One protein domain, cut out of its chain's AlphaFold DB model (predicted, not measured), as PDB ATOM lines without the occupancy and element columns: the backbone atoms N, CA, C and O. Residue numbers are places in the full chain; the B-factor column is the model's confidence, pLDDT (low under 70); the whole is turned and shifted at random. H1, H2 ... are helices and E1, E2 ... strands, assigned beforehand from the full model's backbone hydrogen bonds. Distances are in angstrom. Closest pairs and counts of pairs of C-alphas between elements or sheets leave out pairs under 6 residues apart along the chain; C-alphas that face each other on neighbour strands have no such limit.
ATOM      1  N   ALA A  10      19.758 110.221 113.239       88.00
ATOM      2  CA  ALA A  10      18.941 109.082 113.622       88.00
ATOM      3  C   ALA A  10      17.616 109.111 112.862       88.00
ATOM      4  O   ALA A  10      17.012 110.170 112.687       88.00
ATOM      5  N   VAL A  11      17.174 107.938 112.413       88.44
ATOM      6  CA  VAL A  11      15.897 107.758 111.723       88.44
ATOM      7  C   VAL A  11      15.221 106.519 112.288       88.44
ATOM      8  O   VAL A  11      15.851 105.470 112.394       88.44
ATOM      9  N   ALA A  12      13.942 106.635 112.616       87.81
ATOM     10  CA  ALA A  12      13.092 105.493 112.918       87.81
ATOM     11  C   ALA A  12      11.777 105.628 112.149       87.81
ATOM     12  O   ALA A  12      11.367 106.729 111.786       87.81
ATOM     13  N   VAL A  13      11.128 104.506 111.868       88.56
ATOM     14  CA  VAL A  13       9.870 104.473 111.126       88.56
ATOM     15  C   VAL A  13       8.925 103.483 111.789       88.56
ATOM     16  O   VAL A  13       9.353 102.430 112.255       88.56
ATOM     17  N   SER A  14       7.651 103.847 111.848       85.88
ATOM     18  CA  SER A  14       6.540 102.968 112.190       85.88
ATOM     19  C   SER A  14       5.504 102.990 111.064       85.88
ATOM     20  O   SER A  14       5.654 103.695 110.066       85.88
ATOM     21  N   ASN A  15       4.430 102.227 111.235       87.94
ATOM     22  CA  ASN A  15       3.253 102.256 110.370       87.94
ATOM     23  C   ASN A  15       2.508 103.609 110.383       87.94
ATOM     24  O   ASN A  15       1.747 103.886 109.462       87.94
ATOM     25  N   GLU A  16       2.710 104.437 111.411       89.00
ATOM     26  CA  GLU A  16       1.951 105.677 111.635       89.00
ATOM     27  C   GLU A  16       2.796 106.947 111.485       89.00
ATOM     28  O   GLU A  16       2.274 107.999 111.115       89.00
ATOM     29  N   ALA A  17       4.099 106.877 111.773       88.00
ATOM     30  CA  ALA A  17       4.966 108.046 111.801       88.00
ATOM     31  C   ALA A  17       6.420 107.705 111.458       88.00
ATOM     32  O   ALA A  17       6.876 106.567 111.562       88.00
ATOM     33  N   TRP A  18       7.179 108.736 111.096       88.56
ATOM     34  CA  TRP A  18       8.630 108.666 110.982       88.56
ATOM     35  C   TRP A  18       9.262 109.634 111.981       88.56
ATOM     36  O   TRP A  18       8.757 110.727 112.230       88.56
ATOM     37  N   TYR A  19      10.373 109.211 112.563       88.88
ATOM     38  CA  TYR A  19      11.212 109.999 113.448       88.88
ATOM     39  C   TYR A  19      12.496 110.351 112.706       88.88
ATOM     40  O   TYR A  19      13.116 109.485 112.086       88.88
ATOM     41  N   GLY A  20      12.906 111.611 112.796       89.88
ATOM     42  CA  GLY A  20      14.171 112.099 112.271       89.88
ATOM     43  C   GLY A  20      14.827 113.025 113.282       89.88
ATOM     44  O   GLY A  20      14.194 113.950 113.785       89.88
ATOM     45  N   TRP A  21      16.101 112.785 113.564       89.50
ATOM     46  CA  TRP A  21      16.914 113.637 114.422       89.50
ATOM     47  C   TRP A  21      18.270 113.874 113.772       89.50
ATOM     48  O   TRP A  21      18.887 112.938 113.266       89.50
ATOM     49  N   VAL A  22      18.731 115.122 113.791       88.88
ATOM     50  CA  VAL A  22      20.046 115.539 113.296       88.88
ATOM     51  C   VAL A  22      20.789 116.176 114.457       88.88
ATOM     52  O   VAL A  22      20.212 116.960 115.211       88.88
ATOM     53  N   SER A  23      22.069 115.847 114.589       85.19
ATOM     54  CA  SER A  23      22.933 116.436 115.604       85.19
ATOM     55  C   SER A  23      23.015 117.950 115.445       85.19
ATOM     56  O   SER A  23      23.267 118.457 114.350       85.19
ATOM     57  N   GLU A  24      22.868 118.672 116.556       80.88
ATOM     58  CA  GLU A  24      23.023 120.128 116.597       80.88
ATOM     59  C   GLU A  24      24.388 120.562 116.051       80.88
ATOM     60  O   GLU A  24      24.483 121.583 115.379       80.88
ATOM     61  N   SER A  25      25.420 119.730 116.216       76.31
ATOM     62  CA  SER A  25      26.765 119.992 115.697       76.31
ATOM     63  C   SER A  25      26.852 120.067 114.169       76.31
ATOM     64  O   SER A  25      27.803 120.639 113.651       76.31
ATOM     65  N   LEU A  26      25.898 119.479 113.437       78.19
ATOM     66  CA  LEU A  26      25.817 119.601 111.976       78.19
ATOM     67  C   LEU A  26      25.050 120.852 111.531       78.19
ATOM     68  O   LEU A  26      25.130 121.234 110.367       78.19
ATOM     69  N   VAL A  27      24.296 121.466 112.445       79.88
ATOM     70  CA  VAL A  27      23.438 122.630 112.188       79.88
ATOM     71  C   VAL A  27      24.090 123.920 112.702       79.88
ATOM     72  O   VAL A  27      23.886 124.988 112.131       79.88
ATOM     73  N   SER A  28      24.897 123.838 113.763       73.81
ATOM     74  CA  SER A  28      25.593 124.974 114.362       73.81
ATOM     75  C   SER A  28      26.756 125.458 113.490       73.81
ATOM     76  O   SER A  28      27.607 124.667 113.091       73.81
ATOM     77  N   ALA A  29      26.850 126.772 113.260       61.50
ATOM     78  CA  ALA A  29      27.925 127.399 112.478       61.50
ATOM     79  C   ALA A  29      29.304 127.411 113.177       61.50
ATOM     80  O   ALA A  29      30.294 127.850 112.592       61.50
ATOM     81  N   THR A  30      29.387 126.962 114.432       61.12
ATOM     82  CA  THR A  30      30.627 126.916 115.210       61.12
ATOM     83  C   THR A  30      31.389 125.606 114.968       61.12
ATOM     84  O   THR A  30      30.832 124.525 115.165       61.12
ATOM     85  N   PRO A  31      32.675 125.663 114.569       54.69
ATOM     86  CA  PRO A  31      33.480 124.464 114.381       54.69
ATOM     87  C   PRO A  31      33.729 123.724 115.705       54.69
ATOM     88  O   PRO A  31      33.885 124.318 116.771       54.69
ATOM     89  N   PHE A  32      33.763 122.397 115.602       58.31
ATOM     90  CA  PHE A  32      33.855 121.415 116.684       58.31
ATOM     91  C   PHE A  32      34.994 121.708 117.693       58.31
ATOM     92  O   PHE A  32      36.165 121.512 117.377       58.31
ATOM     93  N   GLN A  33      34.666 122.098 118.933       53.44
ATOM     94  CA  GLN A  33      35.632 122.170 120.053       53.44
ATOM     95  C   GLN A  33      35.551 120.967 121.018       53.44
ATOM     96  O   GLN A  33      36.458 120.748 121.816       53.44
ATOM     97  N   HIS A  34      34.511 120.133 120.915       52.81
ATOM     98  CA  HIS A  34      34.190 119.081 121.894       52.81
ATOM     99  C   HIS A  34      34.801 117.697 121.619       52.81
ATOM    100  O   HIS A  34      34.496 116.743 122.326       52.81
ATOM    101  N   LEU A  35      35.708 117.562 120.643       51.50
ATOM    102  CA  LEU A  35      36.370 116.279 120.328       51.50
ATOM    103  C   LEU A  35      37.193 115.699 121.496       51.50
ATOM    104  O   LEU A  35      37.536 114.522 121.463       51.50
ATOM    105  N   LYS A  36      37.503 116.514 122.515       52.28
ATOM    106  CA  LYS A  36      38.228 116.114 123.732       52.28
ATOM    107  C   LYS A  36      37.389 116.155 125.014       52.28
ATOM    108  O   LYS A  36      37.915 115.826 126.070       52.28
ATOM    109  N   SER A  37      36.134 116.606 124.963       61.62
ATOM    110  CA  SER A  37      35.302 116.698 126.169       61.62
ATOM    111  C   SER A  37      34.531 115.410 126.415       61.62
ATOM    112  O   SER A  37      34.115 114.737 125.474       61.62
ATOM    113  N   ASP A  38      34.293 115.124 127.689       77.62
ATOM    114  CA  ASP A  38      33.456 114.023 128.144       77.62
ATOM    115  C   ASP A  38      32.087 113.993 127.453       77.62
ATOM    116  O   ASP A  38      31.387 115.007 127.355       77.62
ATOM    117  N   ILE A  39      31.685 112.806 126.998       86.56
ATOM    118  CA  ILE A  39      30.367 112.599 126.401       86.56
ATOM    119  C   ILE A  39      29.328 112.693 127.516       86.56
ATOM    120  O   ILE A  39      29.412 111.997 128.526       86.56
ATOM    121  N   THR A  40      28.327 113.540 127.314       88.06
ATOM    122  CA  THR A  40      27.168 113.666 128.199       88.06
ATOM    123  C   THR A  40      25.886 113.405 127.417       88.06
ATOM    124  O   THR A  40      25.841 113.507 126.188       88.06
ATOM    125  N   THR A  41      24.813 113.109 128.142       87.00
ATOM    126  CA  THR A  41      23.475 112.772 127.619       87.00
ATOM    127  C   THR A  41      22.863 113.820 126.682       87.00
ATOM    128  O   THR A  41      21.913 113.518 125.965       87.00
ATOM    129  N   GLN A  42      23.371 115.054 126.668       85.00
ATOM    130  CA  GLN A  42      22.857 116.139 125.825       85.00
ATOM    131  C   GLN A  42      23.177 115.976 124.342       85.00
ATOM    132  O   GLN A  42      22.455 116.500 123.502       85.00
ATOM    133  N   TYR A  43      24.247 115.244 124.036       86.12
ATOM    134  CA  TYR A  43      24.690 114.986 122.668       86.12
ATOM    135  C   TYR A  43      24.106 113.689 122.093       86.12
ATOM    136  O   TYR A  43      24.440 113.305 120.974       86.12
ATOM    137  N   LEU A  44      23.280 112.985 122.871       89.94
ATOM    138  CA  LEU A  44      22.671 111.712 122.501       89.94
ATOM    139  C   LEU A  44      21.263 111.913 121.935       89.94
ATOM    140  O   LEU A  44      20.623 112.936 122.166       89.94
ATOM    141  N   ILE A  45      20.779 110.907 121.209       91.25
ATOM    142  CA  ILE A  45      19.485 110.924 120.528       91.25
ATOM    143  C   ILE A  45      18.368 110.861 121.583       91.25
ATOM    144  O   ILE A  45      18.291 109.863 122.306       91.25
ATOM    145  N   PRO A  46      17.493 111.877 121.680       89.50
ATOM    146  CA  PRO A  46      16.321 111.841 122.542       89.50
ATOM    147  C   PRO A  46      15.198 111.099 121.809       89.50
ATOM    148  O   PRO A  46      14.469 111.686 121.004       89.50
ATOM    149  N   LEU A  47      15.116 109.785 122.016       87.75
ATOM    150  CA  LEU A  47      14.167 108.934 121.292       87.75
ATOM    151  C   LEU A  47      12.859 108.749 122.067       87.75
ATOM    152  O   LEU A  47      11.789 108.651 121.472       87.75
ATOM    153  N   GLU A  48      12.937 108.699 123.397       84.56
ATOM    154  CA  GLU A  48      11.775 108.448 124.256       84.56
ATOM    155  C   GLU A  48      11.244 109.710 124.946       84.56
ATOM    156  O   GLU A  48      10.108 109.719 125.430       84.56
ATOM    157  N   SER A  49      12.065 110.757 125.020       80.31
ATOM    158  CA  SER A  49      11.813 111.964 125.799       80.31
ATOM    159  C   SER A  49      11.875 113.220 124.923       80.31
ATOM    160  O   SER A  49      12.566 113.265 123.909       80.31
ATOM    161  N   ALA A  50      11.144 114.270 125.301       69.31
ATOM    162  CA  ALA A  50      11.271 115.571 124.648       69.31
ATOM    163  C   ALA A  50      12.591 116.250 125.073       69.31
ATOM    164  O   ALA A  50      13.082 116.029 126.180       69.31
ATOM    165  N   ASN A  51      13.143 117.154 124.254       57.56
ATOM    166  CA  ASN A  51      14.465 117.778 124.485       57.56
ATOM    167  C   ASN A  51      14.677 118.401 125.887       57.56
ATOM    168  O   ASN A  51      15.819 118.566 126.312       57.56
ATOM    169  N   LYS A  52      13.606 118.726 126.629       55.22
ATOM    170  CA  LYS A  52      13.652 119.329 127.978       55.22
ATOM    171  C   LYS A  52      13.129 118.437 129.115       55.22
ATOM    172  O   LYS A  52      13.099 118.897 130.257       55.22
ATOM    173  N   SER A  53      12.701 117.200 128.857       55.72
ATOM    174  CA  SER A  53      12.209 116.333 129.938       55.72
ATOM    175  C   SER A  53      13.352 115.840 130.824       55.72
ATOM    176  O   SER A  53      14.368 115.338 130.338       55.72
ATOM    177  N   LYS A  54      13.159 116.004 132.137       59.94
ATOM    178  CA  LYS A  54      13.976 115.393 133.193       59.94
ATOM    179  C   LYS A  54      13.758 113.874 133.196       59.94
ATOM    180  O   LYS A  54      12.758 113.413 132.647       59.94
ATOM    181  N   SER A  55      14.619 113.126 133.893       61.62
ATOM    182  CA  SER A  55      14.423 111.698 134.229       61.62
ATOM    183  C   SER A  55      13.233 111.475 135.192       61.62
ATOM    184  O   SER A  55      13.333 110.773 136.196       61.62
ATOM    185  N   GLN A  56      12.097 112.129 134.957       62.56
ATOM    186  CA  GLN A  56      10.865 111.916 135.703       62.56
ATOM    187  C   GLN A  56      10.031 110.864 134.977       62.56
ATOM    188  O   GLN A  56       9.792 110.979 133.774       62.56
ATOM    189  N   LYS A  57       9.565 109.855 135.722       64.06
ATOM    190  CA  LYS A  57       8.646 108.821 135.235       64.06
ATOM    191  C   LYS A  57       7.367 109.462 134.703       64.06
ATOM    192  O   LYS A  57       6.458 109.783 135.464       64.06
ATOM    193  N   SER A  58       7.295 109.653 133.391       72.88
ATOM    194  CA  SER A  58       6.033 109.899 132.708       72.88
ATOM    195  C   SER A  58       5.380 108.559 132.374       72.88
ATOM    196  O   SER A  58       6.070 107.558 132.165       72.88
ATOM    197  N   SER A  59       4.049 108.539 132.284       78.31
ATOM    198  CA  SER A  59       3.311 107.340 131.863       78.31
ATOM    199  C   SER A  59       3.831 106.797 130.520       78.31
ATOM    200  O   SER A  59       4.004 105.593 130.376       78.31
ATOM    201  N   TRP A  60       4.205 107.682 129.589       83.31
ATOM    202  CA  TRP A  60       4.765 107.337 128.275       83.31
ATOM    203  C   TRP A  60       6.145 106.661 128.322       83.31
ATOM    204  O   TRP A  60       6.428 105.739 127.555       83.31
ATOM    205  N   ILE A  61       7.042 107.108 129.205       84.31
ATOM    206  CA  ILE A  61       8.392 106.530 129.322       84.31
ATOM    207  C   ILE A  61       8.316 105.105 129.888       84.31
ATOM    208  O   ILE A  61       9.087 104.235 129.486       84.31
ATOM    209  N   SER A  62       7.365 104.849 130.788       84.38
ATOM    210  CA  SER A  62       7.157 103.530 131.391       84.38
ATOM    211  C   SER A  62       6.348 102.563 130.520       84.38
ATOM    212  O   SER A  62       6.320 101.372 130.824       84.38
ATOM    213  N   GLN A  63       5.705 103.034 129.447       88.50
ATOM    214  CA  GLN A  63       4.954 102.164 128.541       88.50
ATOM    215  C   GLN A  63       5.882 101.197 127.780       88.50
ATOM    216  O   GLN A  63       6.929 101.626 127.283       88.50
ATOM    217  N   PRO A  64       5.516  99.905 127.657       89.38
ATOM    218  CA  PRO A  64       6.279  98.933 126.880       89.38
ATOM    219  C   PRO A  64       6.372  99.326 125.402       89.38
ATOM    220  O   PRO A  64       5.354  99.521 124.744       89.38
ATOM    221  N   LYS A  65       7.596  99.420 124.877       88.88
ATOM    222  CA  LYS A  65       7.892  99.769 123.476       88.88
ATOM    223  C   LYS A  65       9.014  98.873 122.959       88.88
ATOM    224  O   LYS A  65       9.892  98.493 123.732       88.88
ATOM    225  N   VAL A  66       9.033  98.564 121.666       90.00
ATOM    226  CA  VAL A  66      10.111  97.777 121.047       90.00
ATOM    227  C   VAL A  66      10.659  98.520 119.836       90.00
ATOM    228  O   VAL A  66       9.900  98.868 118.938       90.00
ATOM    229  N   ALA A  67      11.973  98.739 119.799       90.06
ATOM    230  CA  ALA A  67      12.674  99.152 118.589       90.06
ATOM    231  C   ALA A  67      13.371  97.960 117.946       90.06
ATOM    232  O   ALA A  67      14.083  97.202 118.606       90.06
ATOM    233  N   ILE A  68      13.189  97.823 116.639       90.44
ATOM    234  CA  ILE A  68      13.790  96.760 115.845       90.44
ATOM    235  C   ILE A  68      14.865  97.394 114.969       90.44
ATOM    236  O   ILE A  68      14.606  98.373 114.274       90.44
ATOM    237  N   GLY A  69      16.074  96.841 115.008       87.50
ATOM    238  CA  GLY A  69      17.208  97.349 114.241       87.50
ATOM    239  C   GLY A  69      18.154  96.235 113.816       87.50
ATOM    240  O   GLY A  69      18.009  95.079 114.214       87.50
ATOM    241  N   HIS A  70      19.132  96.567 112.979       86.31
ATOM    242  CA  HIS A  70      20.216  95.655 112.619       86.31
ATOM    243  C   HIS A  70      21.499  96.117 113.295       86.31
ATOM    244  O   HIS A  70      21.926  97.241 113.059       86.31
ATOM    245  N   ASN A  71      22.106  95.258 114.117       88.06
ATOM    246  CA  ASN A  71      23.171  95.636 115.044       88.06
ATOM    247  C   ASN A  71      22.719  96.734 116.030       88.06
ATOM    248  O   ASN A  71      23.429  97.700 116.301       88.06
ATOM    249  N   VAL A  72      21.507  96.571 116.570       90.12
ATOM    250  CA  VAL A  72      20.791  97.606 117.339       90.12
ATOM    251  C   VAL A  72      21.530  98.075 118.598       90.12
ATOM    252  O   VAL A  72      21.282  99.169 119.094       90.12
ATOM    253  N   SER A  73      22.461  97.280 119.132       90.81
ATOM    254  CA  SER A  73      23.276  97.662 120.286       90.81
ATOM    255  C   SER A  73      24.173  98.870 119.992       90.81
ATOM    256  O   SER A  73      24.466  99.651 120.896       90.81
ATOM    257  N   TYR A  74      24.574  99.053 118.728       89.69
ATOM    258  CA  TYR A  74      25.274 100.250 118.266       89.69
ATOM    259  C   TYR A  74      24.383 101.497 118.359       89.69
ATOM    260  O   TYR A  74      24.836 102.547 118.825       89.69
ATOM    261  N   ASP A  75      23.118 101.380 117.955       90.44
ATOM    262  CA  ASP A  75      22.149 102.477 117.997       90.44
ATOM    263  C   ASP A  75      21.714 102.772 119.434       90.44
ATOM    264  O   ASP A  75      21.700 103.929 119.848       90.44
ATOM    265  N   ARG A  76      21.448 101.728 120.233       93.06
ATOM    266  CA  ARG A  76      21.076 101.828 121.652       93.06
ATOM    267  C   ARG A  76      22.094 102.636 122.446       93.06
ATOM    268  O   ARG A  76      21.698 103.482 123.240       93.06
ATOM    269  N   ALA A  77      23.387 102.401 122.217       92.81
ATOM    270  CA  ALA A  77      24.446 103.160 122.873       92.81
ATOM    271  C   ALA A  77      24.335 104.669 122.598       92.81
ATOM    272  O   ALA A  77      24.866 105.461 123.348       92.81
ATOM    273  N   ARG A  78      23.632 105.113 121.554       92.06
ATOM    274  CA  ARG A  78      23.467 106.536 121.222       92.06
ATOM    275  C   ARG A  78      22.119 107.114 121.646       92.06
ATOM    276  O   ARG A  78      21.877 108.292 121.393       92.06
ATOM    277  N   VAL A  79      21.262 106.323 122.292       92.50
ATOM    278  CA  VAL A  79      19.962 106.765 122.806       92.50
ATOM    279  C   VAL A  79      20.126 107.303 124.221       92.50
ATOM    280  O   VAL A  79      20.606 106.609 125.114       92.50
ATOM    281  N   LYS A  80      19.695 108.546 124.430       91.38
ATOM    282  CA  LYS A  80      19.849 109.286 125.683       91.38
ATOM    283  C   LYS A  80      19.247 108.551 126.879       91.38
ATOM    284  O   LYS A  80      19.898 108.406 127.909       91.38
ATOM    285  N   GLU A  81      18.003 108.101 126.755       90.69
ATOM    286  CA  GLU A  81      17.220 107.578 127.880       90.69
ATOM    287  C   GLU A  81      17.708 106.209 128.368       90.69
ATOM    288  O   GLU A  81      17.435 105.813 129.496       90.69
ATOM    289  N   GLN A  82      18.503 105.511 127.555       92.38
ATOM    290  CA  GLN A  82      19.080 104.208 127.894       92.38
ATOM    291  C   GLN A  82      20.221 104.295 128.915       92.38
ATOM    292  O   GLN A  82      20.630 103.273 129.465       92.38
ATOM    293  N   TYR A  83      20.710 105.508 129.180       92.12
ATOM    294  CA  TYR A  83      21.704 105.804 130.210       92.12
ATOM    295  C   TYR A  83      21.093 106.186 131.556       92.12
ATOM    296  O   TYR A  83      21.820 106.304 132.541       92.12
ATOM    297  N   TRP A  84      19.779 106.414 131.624       89.62
ATOM    298  CA  TRP A  84      19.135 106.756 132.884       89.62
ATOM    299  C   TRP A  84      19.173 105.582 133.863       89.62
ATOM    300  O   TRP A  84      19.044 104.417 133.490       89.62
ATOM    301  N   LEU A  85      19.333 105.914 135.145       86.69
ATOM    302  CA  LEU A  85      19.395 104.933 136.226       86.69
ATOM    303  C   LEU A  85      18.053 104.216 136.422       86.69
ATOM    304  O   LEU A  85      18.001 103.036 136.766       86.69
ATOM    305  N   GLU A  86      16.954 104.943 136.207       85.38
ATOM    306  CA  GLU A  86      15.619 104.361 136.186       85.38
ATOM    307  C   GLU A  86      15.302 103.819 134.794       85.38
ATOM    308  O   GLU A  86      15.352 104.528 133.791       85.38
ATOM    309  N   ARG A  87      14.937 102.541 134.751       84.62
ATOM    310  CA  ARG A  87      14.692 101.824 133.506       84.62
ATOM    311  C   ARG A  87      13.454 102.340 132.760       84.62
ATOM    312  O   ARG A  87      12.387 102.488 133.358       84.62
ATOM    313  N   THR A  88      13.571 102.498 131.441       89.25
ATOM    314  CA  THR A  88      12.439 102.790 130.544       89.25
ATOM    315  C   THR A  88      11.690 101.524 130.102       89.25
ATOM    316  O   THR A  88      12.168 100.388 130.232       89.25
ATOM    317  N   GLY A  89      10.475 101.701 129.576       88.56
ATOM    318  CA  GLY A  89       9.672 100.617 129.003       88.56
ATOM    319  C   GLY A  89      10.165 100.134 127.632       88.56
ATOM    320  O   GLY A  89       9.678  99.124 127.126       88.56
ATOM    321  N   MET A  90      11.142 100.818 127.031       90.38
ATOM    322  CA  MET A  90      11.684 100.469 125.723       90.38
ATOM    323  C   MET A  90      12.611  99.249 125.785       90.38
ATOM    324  O   MET A  90      13.439  99.100 126.687       90.38
ATOM    325  N   ARG A  91      12.479  98.359 124.804       92.25
ATOM    326  CA  ARG A  91      13.384  97.237 124.539       92.25
ATOM    327  C   ARG A  91      13.845  97.282 123.094       92.25
ATOM    328  O   ARG A  91      13.214  97.908 122.246       92.25
ATOM    329  N   PHE A  92      14.946  96.600 122.825       91.56
ATOM    330  CA  PHE A  92      15.527  96.524 121.496       91.56
ATOM    331  C   PHE A  92      15.503  95.080 121.013       91.56
ATOM    332  O   PHE A  92      15.632  94.150 121.810       91.56
ATOM    333  N   LEU A  93      15.306  94.902 119.711       90.75
ATOM    334  CA  LEU A  93      15.377  93.619 119.036       90.75
ATOM    335  C   LEU A  93      16.381  93.722 117.889       90.75
ATOM    336  O   LEU A  93      16.247  94.561 116.998       90.75
ATOM    337  N   ASP A  94      17.387  92.852 117.920       90.75
ATOM    338  CA  ASP A  94      18.463  92.854 116.933       90.75
ATOM    339  C   ASP A  94      18.234  91.805 115.845       90.75
ATOM    340  O   ASP A  94      18.354  90.600 116.075       90.75
ATOM    341  N   THR A  95      17.978  92.275 114.631       89.50
ATOM    342  CA  THR A  95      17.834  91.425 113.446       89.50
ATOM    343  C   THR A  95      19.139  90.726 113.057       89.50
ATOM    344  O   THR A  95      19.087  89.635 112.490       89.50
ATOM    345  N   MET A  96      20.312  91.285 113.394       88.00
ATOM    346  CA  MET A  96      21.599  90.613 113.173       88.00
ATOM    347  C   MET A  96      21.713  89.369 114.059       88.00
ATOM    348  O   MET A  96      22.017  88.283 113.562       88.00
ATOM    349  N   SER A  97      21.409  89.510 115.351       89.81
ATOM    350  CA  SER A  97      21.317  88.395 116.295       89.81
ATOM    351  C   SER A  97      20.311  87.342 115.824       89.81
ATOM    352  O   SER A  97      20.653  86.162 115.776       89.81
ATOM    353  N   LEU A  98      19.102  87.743 115.415       87.56
ATOM    354  CA  LEU A  98      18.091  86.805 114.905       87.56
ATOM    355  C   LEU A  98      18.602  86.011 113.696       87.56
ATOM    356  O   LEU A  98      18.491  84.786 113.677       87.56
ATOM    357  N   HIS A  99      19.236  86.686 112.734       85.94
ATOM    358  CA  HIS A  99      19.824  86.024 111.575       85.94
ATOM    359  C   HIS A  99      20.909  85.017 111.973       85.94
ATOM    360  O   HIS A  99      20.877  83.881 111.510       85.94
ATOM    361  N   ILE A 100      21.846  85.386 112.854       86.50
ATOM    362  CA  ILE A 100      22.895  84.457 113.312       86.50
ATOM    363  C   ILE A 100      22.274  83.238 114.007       86.50
ATOM    364  O   ILE A 100      22.749  82.117 113.824       86.50
ATOM    365  N   CYS A 101      21.195  83.454 114.764       84.69
ATOM    366  CA  CYS A 101      20.468  82.418 115.487       84.69
ATOM    367  C   CYS A 101      19.771  81.392 114.556       84.69
ATOM    368  O   CYS A 101      19.623  80.234 114.961       84.69
ATOM    369  N   VAL A 102      19.370  81.787 113.337       83.38
ATOM    370  CA  VAL A 102      18.616  80.946 112.377       83.38
ATOM    371  C   VAL A 102      19.471  80.471 111.195       83.38
ATOM    372  O   VAL A 102      19.504  79.281 110.900       83.38
ATOM    373  N   SER A 103      20.174  81.389 110.532       83.94
ATOM    374  CA  SER A 103      20.886  81.172 109.261       83.94
ATOM    375  C   SER A 103      22.353  81.615 109.316       83.94
ATOM    376  O   SER A 103      22.965  81.896 108.281       83.94
ATOM    377  N   GLY A 104      22.922  81.711 110.520       83.06
ATOM    378  CA  GLY A 104      24.332  82.024 110.703       83.06
ATOM    379  C   GLY A 104      25.257  80.928 110.167       83.06
ATOM    380  O   GLY A 104      24.865  79.787 109.935       83.06
ATOM    381  N   VAL A 105      26.539  81.266 110.039       85.88
ATOM    382  CA  VAL A 105      27.594  80.364 109.545       85.88
ATOM    383  C   VAL A 105      28.716  80.181 110.572       85.88
ATOM    384  O   VAL A 105      28.997  81.078 111.376       85.88
ATOM    385  N   THR A 106      29.380  79.020 110.552       86.31
ATOM    386  CA  THR A 106      30.520  78.706 111.440       86.31
ATOM    387  C   THR A 106      31.765  79.522 111.076       86.31
ATOM    388  O   THR A 106      31.858  80.072 109.982       86.31
ATOM    389  N   SER A 107      32.767  79.588 111.960       82.12
ATOM    390  CA  SER A 107      34.028  80.301 111.681       82.12
ATOM    391  C   SER A 107      34.746  79.781 110.431       82.12
ATOM    392  O   SER A 107      35.245  80.578 109.641       82.12
ATOM    393  N   TYR A 108      34.741  78.460 110.224       83.56
ATOM    394  CA  TYR A 108      35.299  77.837 109.024       83.56
ATOM    395  C   TYR A 108      34.501  78.224 107.773       83.56
ATOM    396  O   TYR A 108      35.068  78.762 106.827       83.56
ATOM    397  N   GLN A 109      33.174  78.069 107.802       86.00
ATOM    398  CA  GLN A 109      32.303  78.458 106.684       86.00
ATOM    399  C   GLN A 109      32.407  79.954 106.354       86.00
ATOM    400  O   GLN A 109      32.406  80.327 105.186       86.00
ATOM    401  N   LYS A 110      32.568  80.829 107.357       84.19
ATOM    402  CA  LYS A 110      32.849  82.260 107.140       84.19
ATOM    403  C   LYS A 110      34.145  82.472 106.362       84.19
ATOM    404  O   LYS A 110      34.180  83.352 105.505       84.19
ATOM    405  N   ALA A 111      35.201  81.720 106.672       84.69
ATOM    406  CA  ALA A 111      36.469  81.807 105.950       84.69
ATOM    407  C   ALA A 111      36.310  81.342 104.495       84.69
ATOM    408  O   ALA A 111      36.764  82.040 103.593       84.69
ATOM    409  N   VAL A 112      35.583  80.243 104.270       84.25
ATOM    410  CA  VAL A 112      35.263  79.721 102.930       84.25
ATOM    411  C   VAL A 112      34.457  80.736 102.108       84.25
ATOM    412  O   VAL A 112      34.872  81.099 101.010       84.25
ATOM    413  N   LEU A 113      33.373  81.290 102.670       82.38
ATOM    414  CA  LEU A 113      32.549  82.313 102.007       82.38
ATOM    415  C   LEU A 113      33.344  83.576 101.660       82.38
ATOM    416  O   LEU A 113      33.141  84.162 100.602       82.38
ATOM    417  N   LYS A 114      34.249  84.010 102.546       82.75
ATOM    418  CA  LYS A 114      35.119  85.169 102.289       82.75
ATOM    419  C   LYS A 114      36.169  84.887 101.219       82.75
ATOM    420  O   LYS A 114      36.537  85.805 100.495       82.75
ATOM    421  N   ALA A 115      36.652  83.651 101.139       83.50
ATOM    422  CA  ALA A 115      37.598  83.222 100.118       83.50
ATOM    423  C   ALA A 115      36.929  83.005  98.748       83.50
ATOM    424  O   ALA A 115      37.632  82.924  97.746       83.50
ATOM    425  N   GLY A 116      35.593  82.920  98.694       77.25
ATOM    426  CA  GLY A 116      34.841  82.689  97.459       77.25
ATOM    427  C   GLY A 116      35.047  81.288  96.876       77.25
ATOM    428  O   GLY A 116      34.890  81.095  95.674       77.25
ATOM    429  N   VAL A 117      35.446  80.321  97.708       68.56
ATOM    430  CA  VAL A 117      35.788  78.964  97.267       68.56
ATOM    431  C   VAL A 117      34.556  78.068  97.378       68.56
ATOM    432  O   VAL A 117      34.157  77.740  98.488       68.56
ATOM    433  N   GLY A 118      34.006  77.655  96.232       58.03
ATOM    434  CA  GLY A 118      32.992  76.598  96.098       58.03
ATOM    435  C   GLY A 118      31.584  76.961  96.586       58.03
ATOM    436  O   GLY A 118      31.369  77.258  97.758       58.03
ATOM    437  N   GLU A 119      30.590  76.883  95.697       59.38
ATOM    438  CA  GLU A 119      29.179  76.893  96.102       59.38
ATOM    439  C   GLU A 119      28.823  75.545  96.739       59.38
ATOM    440  O   GLU A 119      28.600  74.545  96.060       59.38
ATOM    441  N   GLU A 120      28.797  75.506  98.069       71.62
ATOM    442  CA  GLU A 120      28.296  74.354  98.821       71.62
ATOM    443  C   GLU A 120      26.780  74.477  99.063       71.62
ATOM    444  O   GLU A 120      26.252  75.579  99.205       71.62
ATOM    445  N   GLU A 121      26.058  73.355  99.170       75.56
ATOM    446  CA  GLU A 121      24.586  73.319  99.316       75.56
ATOM    447  C   GLU A 121      24.041  74.165 100.486       75.56
ATOM    448  O   GLU A 121      22.958  74.742 100.394       75.56
ATOM    449  N   TRP A 122      24.800  74.307 101.579       78.25
ATOM    450  CA  TRP A 122      24.386  75.127 102.727       78.25
ATOM    451  C   TRP A 122      24.447  76.638 102.462       78.25
ATOM    452  O   TRP A 122      23.811  77.401 103.185       78.25
ATOM    453  N   SER A 123      25.158  77.094 101.425       76.06
ATOM    454  CA  SER A 123      25.219  78.517 101.053       76.06
ATOM    455  C   SER A 123      23.872  79.069 100.565       76.06
ATOM    456  O   SER A 123      23.650  80.275 100.611       76.06
ATOM    457  N   LYS A 124      22.936  78.189 100.176       75.38
ATOM    458  CA  LYS A 124      21.570  78.548  99.760       75.38
ATOM    459  C   LYS A 124      20.676  78.983 100.926       75.38
ATOM    460  O   LYS A 124      19.704  79.699 100.713       75.38
ATOM    461  N   VAL A 125      20.974  78.534 102.147       78.44
ATOM    462  CA  VAL A 125      20.133  78.739 103.347       78.44
ATOM    463  C   VAL A 125      20.841  79.526 104.452       78.44
ATOM    464  O   VAL A 125      20.288  79.739 105.535       78.44
ATOM    465  N   SER A 126      22.084  79.945 104.215       83.06
ATOM    466  CA  SER A 126      22.918  80.631 105.199       83.06
ATOM    467  C   SER A 126      23.756  81.722 104.549       83.06
ATOM    468  O   SER A 126      24.208  81.584 103.417       83.06
ATOM    469  N   SER A 127      24.002  82.808 105.279       83.94
ATOM    470  CA  SER A 127      24.778  83.939 104.766       83.94
ATOM    471  C   SER A 127      25.691  84.545 105.826       83.94
ATOM    472  O   SER A 127      25.647  84.210 107.009       83.94
ATOM    473  N   LEU A 128      26.551  85.471 105.394       84.94
ATOM    474  CA  LEU A 128      27.237  86.365 106.322       84.94
ATOM    475  C   LEU A 128      26.221  87.303 106.989       84.94
ATOM    476  O   LEU A 128      25.209  87.661 106.393       84.94
ATOM    477  N   SER A 129      26.545  87.765 108.194       83.12
ATOM    478  CA  SER A 129      25.667  88.596 109.025       83.12
ATOM    479  C   SER A 129      25.575  90.064 108.599       83.12
ATOM    480  O   SER A 129      24.973  90.857 109.308       83.12
ATOM    481  N   ALA A 130      26.209  90.453 107.489       83.94
ATOM    482  CA  ALA A 130      26.124  91.817 106.981       83.94
ATOM    483  C   ALA A 130      24.716  92.081 106.434       83.94
ATOM    484  O   ALA A 130      24.213  91.270 105.660       83.94
ATOM    485  N   LEU A 131      24.120  93.231 106.766       78.62
ATOM    486  CA  LEU A 131      22.748  93.586 106.381       78.62
ATOM    487  C   LEU A 131      22.430  93.320 104.902       78.62
ATOM    488  O   LEU A 131      21.383  92.768 104.585       78.62
ATOM    489  N   SER A 132      23.346  93.667 103.993       78.56
ATOM    490  CA  SER A 132      23.172  93.444 102.553       78.56
ATOM    491  C   SER A 132      23.020  91.967 102.186       78.56
ATOM    492  O   SER A 132      22.226  91.636 101.312       78.56
ATOM    493  N   LYS A 133      23.755  91.082 102.865       80.88
ATOM    494  CA  LYS A 133      23.714  89.629 102.664       80.88
ATOM    495  C   LYS A 133      22.509  88.984 103.328       80.88
ATOM    496  O   LYS A 133      21.904  88.099 102.738       80.88
ATOM    497  N   VAL A 134      22.122  89.483 104.497       82.38
ATOM    498  CA  VAL A 134      20.896  89.060 105.182       82.38
ATOM    499  C   VAL A 134      19.661  89.402 104.345       82.38
ATOM    500  O   VAL A 134      18.781  88.563 104.174       82.38
ATOM    501  N   LEU A 135      19.619  90.605 103.767       77.12
ATOM    502  CA  LEU A 135      18.536  91.025 102.876       77.12
ATOM    503  C   LEU A 135      18.499  90.193 101.586       77.12
ATOM    504  O   LEU A 135      17.425  89.786 101.151       77.12
ATOM    505  N   GLU A 136      19.662  89.930 100.983       81.50
ATOM    506  CA  GLU A 136      19.774  89.067  99.801       81.50
ATOM    507  C   GLU A 136      19.209  87.667 100.088       81.50
ATOM    508  O   GLU A 136      18.441  87.152  99.280       81.50
ATOM    509  N   LEU A 137      19.508  87.101 101.265       81.12
ATOM    510  CA  LEU A 137      19.043  85.776 101.674       81.12
ATOM    511  C   LEU A 137      17.525  85.716 101.909       81.12
ATOM    512  O   LEU A 137      16.859  84.853 101.345       81.12
ATOM    513  N   TYR A 138      16.970  86.596 102.748       80.56
ATOM    514  CA  TYR A 138      15.559  86.491 103.148       80.56
ATOM    515  C   TYR A 138      14.590  87.161 102.177       80.56
ATOM    516  O   TYR A 138      13.445  86.735 102.062       80.56
ATOM    517  N   CYS A 139      15.025  88.212 101.479       76.69
ATOM    518  CA  CYS A 139      14.153  88.987 100.601       76.69
ATOM    519  C   CYS A 139      14.437  88.762  99.112       76.69
ATOM    520  O   CYS A 139      13.690  89.289  98.290       76.69
ATOM    521  N   GLY A 140      15.507  88.043  98.739       69.88
ATOM    522  CA  GLY A 140      15.864  87.766  97.339       69.88
ATOM    523  C   GLY A 140      16.187  89.017  96.509       69.88
ATOM    524  O   GLY A 140      16.195  88.968  95.280       69.88
ATOM    525  N   LYS A 141      16.417  90.164  97.164       63.75
ATOM    526  CA  LYS A 141      16.586  91.481  96.534       63.75
ATOM    527  C   LYS A 141      17.974  92.043  96.840       63.75
ATOM    528  O   LYS A 141      18.370  92.140  98.000       63.75
ATOM    529  N   LYS A 142      18.691  92.499  95.807       61.16
ATOM    530  CA  LYS A 142      19.851  93.394  95.965       61.16
ATOM    531  C   LYS A 142      19.327  94.806  96.245       61.16
ATOM    532  O   LYS A 142      18.397  95.246  95.581       61.16
ATOM    533  N   LEU A 143      19.880  95.473  97.261       50.28
ATOM    534  CA  LEU A 143      19.385  96.723  97.866       50.28
ATOM    535  C   LEU A 143      18.786  97.749  96.868       50.28
ATOM    536  O   LEU A 143      19.496  98.570  96.298       50.28
ATOM    537  N   SER A 144      17.452  97.769  96.770       40.12
ATOM    538  CA  SER A 144      16.630  98.956  96.500       40.12
ATOM    539  C   SER A 144      15.464  98.945  97.492       40.12
ATOM    540  O   SER A 144      14.775  97.931  97.613       40.12
ATOM    541  N   LYS A 145      15.289 100.042  98.240       44.66
ATOM    542  CA  LYS A 145      14.356 100.185  99.374       44.66
ATOM    543  C   LYS A 145      12.917  99.773  99.012       44.66
ATOM    544  O   LYS A 145      12.291 100.486  98.234       44.66
ATOM    545  N   LYS A 146      12.397  98.692  99.621       37.31
ATOM    546  CA  LYS A 146      11.024  98.550 100.172       37.31
ATOM    547  C   LYS A 146      10.790  97.168 100.826       37.31
ATOM    548  O   LYS A 146      11.421  96.187 100.439       37.31
ATOM    549  N   GLU A 147       9.908  97.202 101.826       43.34
ATOM    550  CA  GLU A 147       9.646  96.349 103.013       43.34
ATOM    551  C   GLU A 147       9.340  94.856 102.794       43.34
ATOM    552  O   GLU A 147       8.841  94.526 101.721       43.34
ATOM    553  N   VAL A 148       9.563  94.020 103.840       35.97
ATOM    554  CA  VAL A 148       8.735  92.856 104.290       35.97
ATOM    555  C   VAL A 148       9.033  92.492 105.775       35.97
ATOM    556  O   VAL A 148      10.175  92.618 106.222       35.97
ATOM    557  N   ASP A 149       8.003  92.014 106.491       39.16
ATOM    558  CA  ASP A 149       7.929  91.515 107.884       39.16
ATOM    559  C   ASP A 149       8.599  90.146 108.170       39.16
ATOM    560  O   ASP A 149       8.679  89.300 107.277       39.16
ATOM    561  N   PRO A 150       8.949  89.837 109.441       38.62
ATOM    562  CA  PRO A 150       9.178  88.465 109.894       38.62
ATOM    563  C   PRO A 150       8.192  87.997 110.989       38.62
ATOM    564  O   PRO A 150       7.972  88.671 111.994       38.62
ATOM    565  N   ILE A 151       7.678  86.771 110.829       34.16
ATOM    566  CA  ILE A 151       6.955  85.981 111.847       34.16
ATOM    567  C   ILE A 151       7.911  84.930 112.422       34.16
ATOM    568  O   ILE A 151       8.556  84.240 111.638       34.16
ATOM    569  N   CYS A 152       7.957  84.766 113.753       34.56
ATOM    570  CA  CYS A 152       8.390  83.548 114.469       34.56
ATOM    571  C   CYS A 152       7.924  83.602 115.944       34.56
ATOM    572  O   CYS A 152       8.205  84.585 116.629       34.56
ATOM    573  N   ASP A 153       7.296  82.533 116.448       32.50
ATOM    574  CA  ASP A 153       6.901  82.373 117.861       32.50
ATOM    575  C   ASP A 153       8.103  81.993 118.747       32.50
ATOM    576  O   ASP A 153       8.797  81.012 118.471       32.50
ATOM    577  N   TRP A 154       8.371  82.748 119.827       46.16
ATOM    578  CA  TRP A 154       9.552  82.508 120.686       46.16
ATOM    579  C   TRP A 154       9.409  82.789 122.190       46.16
ATOM    580  O   TRP A 154      10.424  82.804 122.889       46.16
ATOM    581  N   TYR A 155       8.196  82.988 122.707       47.12
ATOM    582  CA  TYR A 155       7.837  83.656 123.978       47.12
ATOM    583  C   TYR A 155       8.843  83.651 125.167       47.12
ATOM    584  O   TYR A 155       9.038  84.700 125.783       47.12
ATOM    585  N   VAL A 156       9.535  82.548 125.487       54.94
ATOM    586  CA  VAL A 156      10.524  82.500 126.593       54.94
ATOM    587  C   VAL A 156      11.934  82.945 126.171       54.94
ATOM    588  O   VAL A 156      12.586  83.700 126.892       54.94
ATOM    589  N   VAL A 157      12.409  82.522 124.993       60.94
ATOM    590  CA  VAL A 157      13.792  82.771 124.541       60.94
ATOM    591  C   VAL A 157      14.018  84.250 124.283       60.94
ATOM    592  O   VAL A 157      14.982  84.823 124.788       60.94
ATOM    593  N   GLY A 158      13.128  84.901 123.540       68.38
ATOM    594  CA  GLY A 158      13.375  86.300 123.225       68.38
ATOM    595  C   GLY A 158      13.098  87.249 124.396       68.38
ATOM    596  O   GLY A 158      13.659  88.334 124.393       68.38
ATOM    597  N   SER A 159      12.362  86.852 125.445       77.25
ATOM    598  CA  SER A 159      12.237  87.682 126.656       77.25
ATOM    599  C   SER A 159      13.607  87.830 127.328       77.25
ATOM    600  O   SER A 159      14.030  88.939 127.647       77.25
ATOM    601  N   GLY A 160      14.362  86.729 127.424       82.69
ATOM    602  CA  GLY A 160      15.767  86.761 127.839       82.69
ATOM    603  C   GLY A 160      16.656  87.551 126.873       82.69
ATOM    604  O   GLY A 160      17.545  88.278 127.313       82.69
ATOM    605  N   MET A 161      16.394  87.478 125.561       84.69
ATOM    606  CA  MET A 161      17.149  88.263 124.578       84.69
ATOM    607  C   MET A 161      16.944  89.775 124.742       84.69
ATOM    608  O   MET A 161      17.925  90.515 124.708       84.69
ATOM    609  N   LEU A 162      15.706  90.236 124.953       87.50
ATOM    610  CA  LEU A 162      15.386  91.653 125.173       87.50
ATOM    611  C   LEU A 162      16.073  92.199 126.438       87.50
ATOM    612  O   LEU A 162      16.528  93.347 126.471       87.50
ATOM    613  N   GLU A 163      16.176  91.371 127.479       88.56
ATOM    614  CA  GLU A 163      16.853  91.719 128.729       88.56
ATOM    615  C   GLU A 163      18.377  91.778 128.563       88.56
ATOM    616  O   GLU A 163      18.999  92.741 129.009       88.56
ATOM    617  N   LEU A 164      18.982  90.834 127.834       87.31
ATOM    618  CA  LEU A 164      20.420  90.854 127.534       87.31
ATOM    619  C   LEU A 164      20.849  92.094 126.729       87.31
ATOM    620  O   LEU A 164      21.960  92.587 126.920       87.31
ATOM    621  N   GLN A 165      19.976  92.651 125.879       86.44
ATOM    622  CA  GLN A 165      20.250  93.923 125.184       86.44
ATOM    623  C   GLN A 165      20.203  95.144 126.100       86.44
ATOM    624  O   GLN A 165      20.721  96.200 125.741       86.44
ATOM    625  N   SER A 166      19.606  95.008 127.284       89.31
ATOM    626  CA  SER A 166      19.491  96.078 128.275       89.31
ATOM    627  C   SER A 166      20.706  96.150 129.211       89.31
ATOM    628  O   SER A 166      20.628  96.793 130.255       89.31
ATOM    629  N   ALA A 167      21.828  95.507 128.857       92.56
ATOM    630  CA  ALA A 167      23.060  95.529 129.638       92.56
ATOM    631  C   ALA A 167      23.516  96.967 129.953       92.56
ATOM    632  O   ALA A 167      23.418  97.875 129.116       92.56
TER     633      ALA A 167
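Overview. This is residues 10 to 167 of the 628 residues of the protein "Mitochondrial DNA polymerase catalytic subunit" of Apolygus lucorum (UniProt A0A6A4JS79). A two-strand parallel ribbon, E3 and E4, lies in the middle of a loosely built chain, with H3 and H9 beside E4. Toward one end are the hairpin E1 and E2, H1 and a long loop, residues 28 to 58; toward the other, E4 runs directly into H5, and H5 to H8 form a loose group with few contacts. Along the printed part of 158 residues come E1, E2, H1, H2, E3, H3, H4, E4, H5, H6, H7, H8 and H9, nine named helices and four named strands. The class is mixed, helices and strands, with under half of the residues in named elements. The whole is loose, with a radius of gyration of the C-alphas of 19.3 A and spans of 56 by 43 by 30 A.

Along the chain. E1, residues 10 to 13, begins with C-alpha 10 at (18.941, 109.082, 113.622). E2 is residues 18 to 22, 13.5 A long; H1 is residues 24 to 27 and H2 residues 59 to 62. E3, residues 65 to 69, is 13.3 A long and begins with C-alpha 65 at (7.892, 99.769, 123.476). H3 is residues 72 to 76, H4 residues 80 to 83, and E4 residues 90 to 94, 13.5 A long. H5 is residues 95 to 103, 11.5 A; H6 residues 107 to 115, 12.4 A; H7 residues 121 to 124; H8 residues 131 to 139, 11.3 A. H9, residues 157 to 164, is 10.9 A long and ends with C-alpha 164 at (20.420, 90.854, 127.534).

Arrangement. E1 and E2 form a hairpin of antiparallel strands, with N 12 and O 19 at 3.0 A, within hydrogen-bond range. E1 and E3 are near each other, with 5 pairs of C-alphas within 10 A. H1 touches no helix. E3 and E4 are parallel, at 25 degrees, with N 67 and O 91 at 2.9 A. E3, H3, H4 and E4 make a strand-helix-strand unit, two parallel neighbour strands with helices between, its crossover right-handed. The closest C-alphas of H2 and E4 are Ile 61 and Met 90, 7.8 A; of H3 and E4, Val 72 and Asp 94, 5.3 A; of E4 and H9, Arg 91 and Leu 162, 6.0 A. H5 and H8 are close but not clearly touching, with the C-alphas of His 99 and Val 134 closest at 7.2 A. Their steep tilt is 56 degrees, the same way. H7 and H8 are also close but not clearly touching, with the C-alphas of Lys 124 and Leu 137 closest at 7.9 A. H6 is apart from H5, and only just apart from H7, 8.3 A at the closest. Every O i to N i+4 pair is within hydrogen-bond range in H3, H5, H6, H8 and H9; H1, H2, H4 and H7 are too short for one.

Size, cuts and confidence. The C-alphas of Gln 56 and Gly 118, the two farthest apart, are 57.5 A from each other. The printed part has no cut. The links H1 to H2, 31 residues, and H8 to H9, 17 residues, are long. Residues 26 to 33, of which 26 and 27 belong to H1, and residues 151 to 157, of which 157 belongs to H9, stand free. The mean pLDDT of the printed part is 77.6; it is under 70 at residues 29 to 37, 50 to 57, 117 to 119 and 140 to 158.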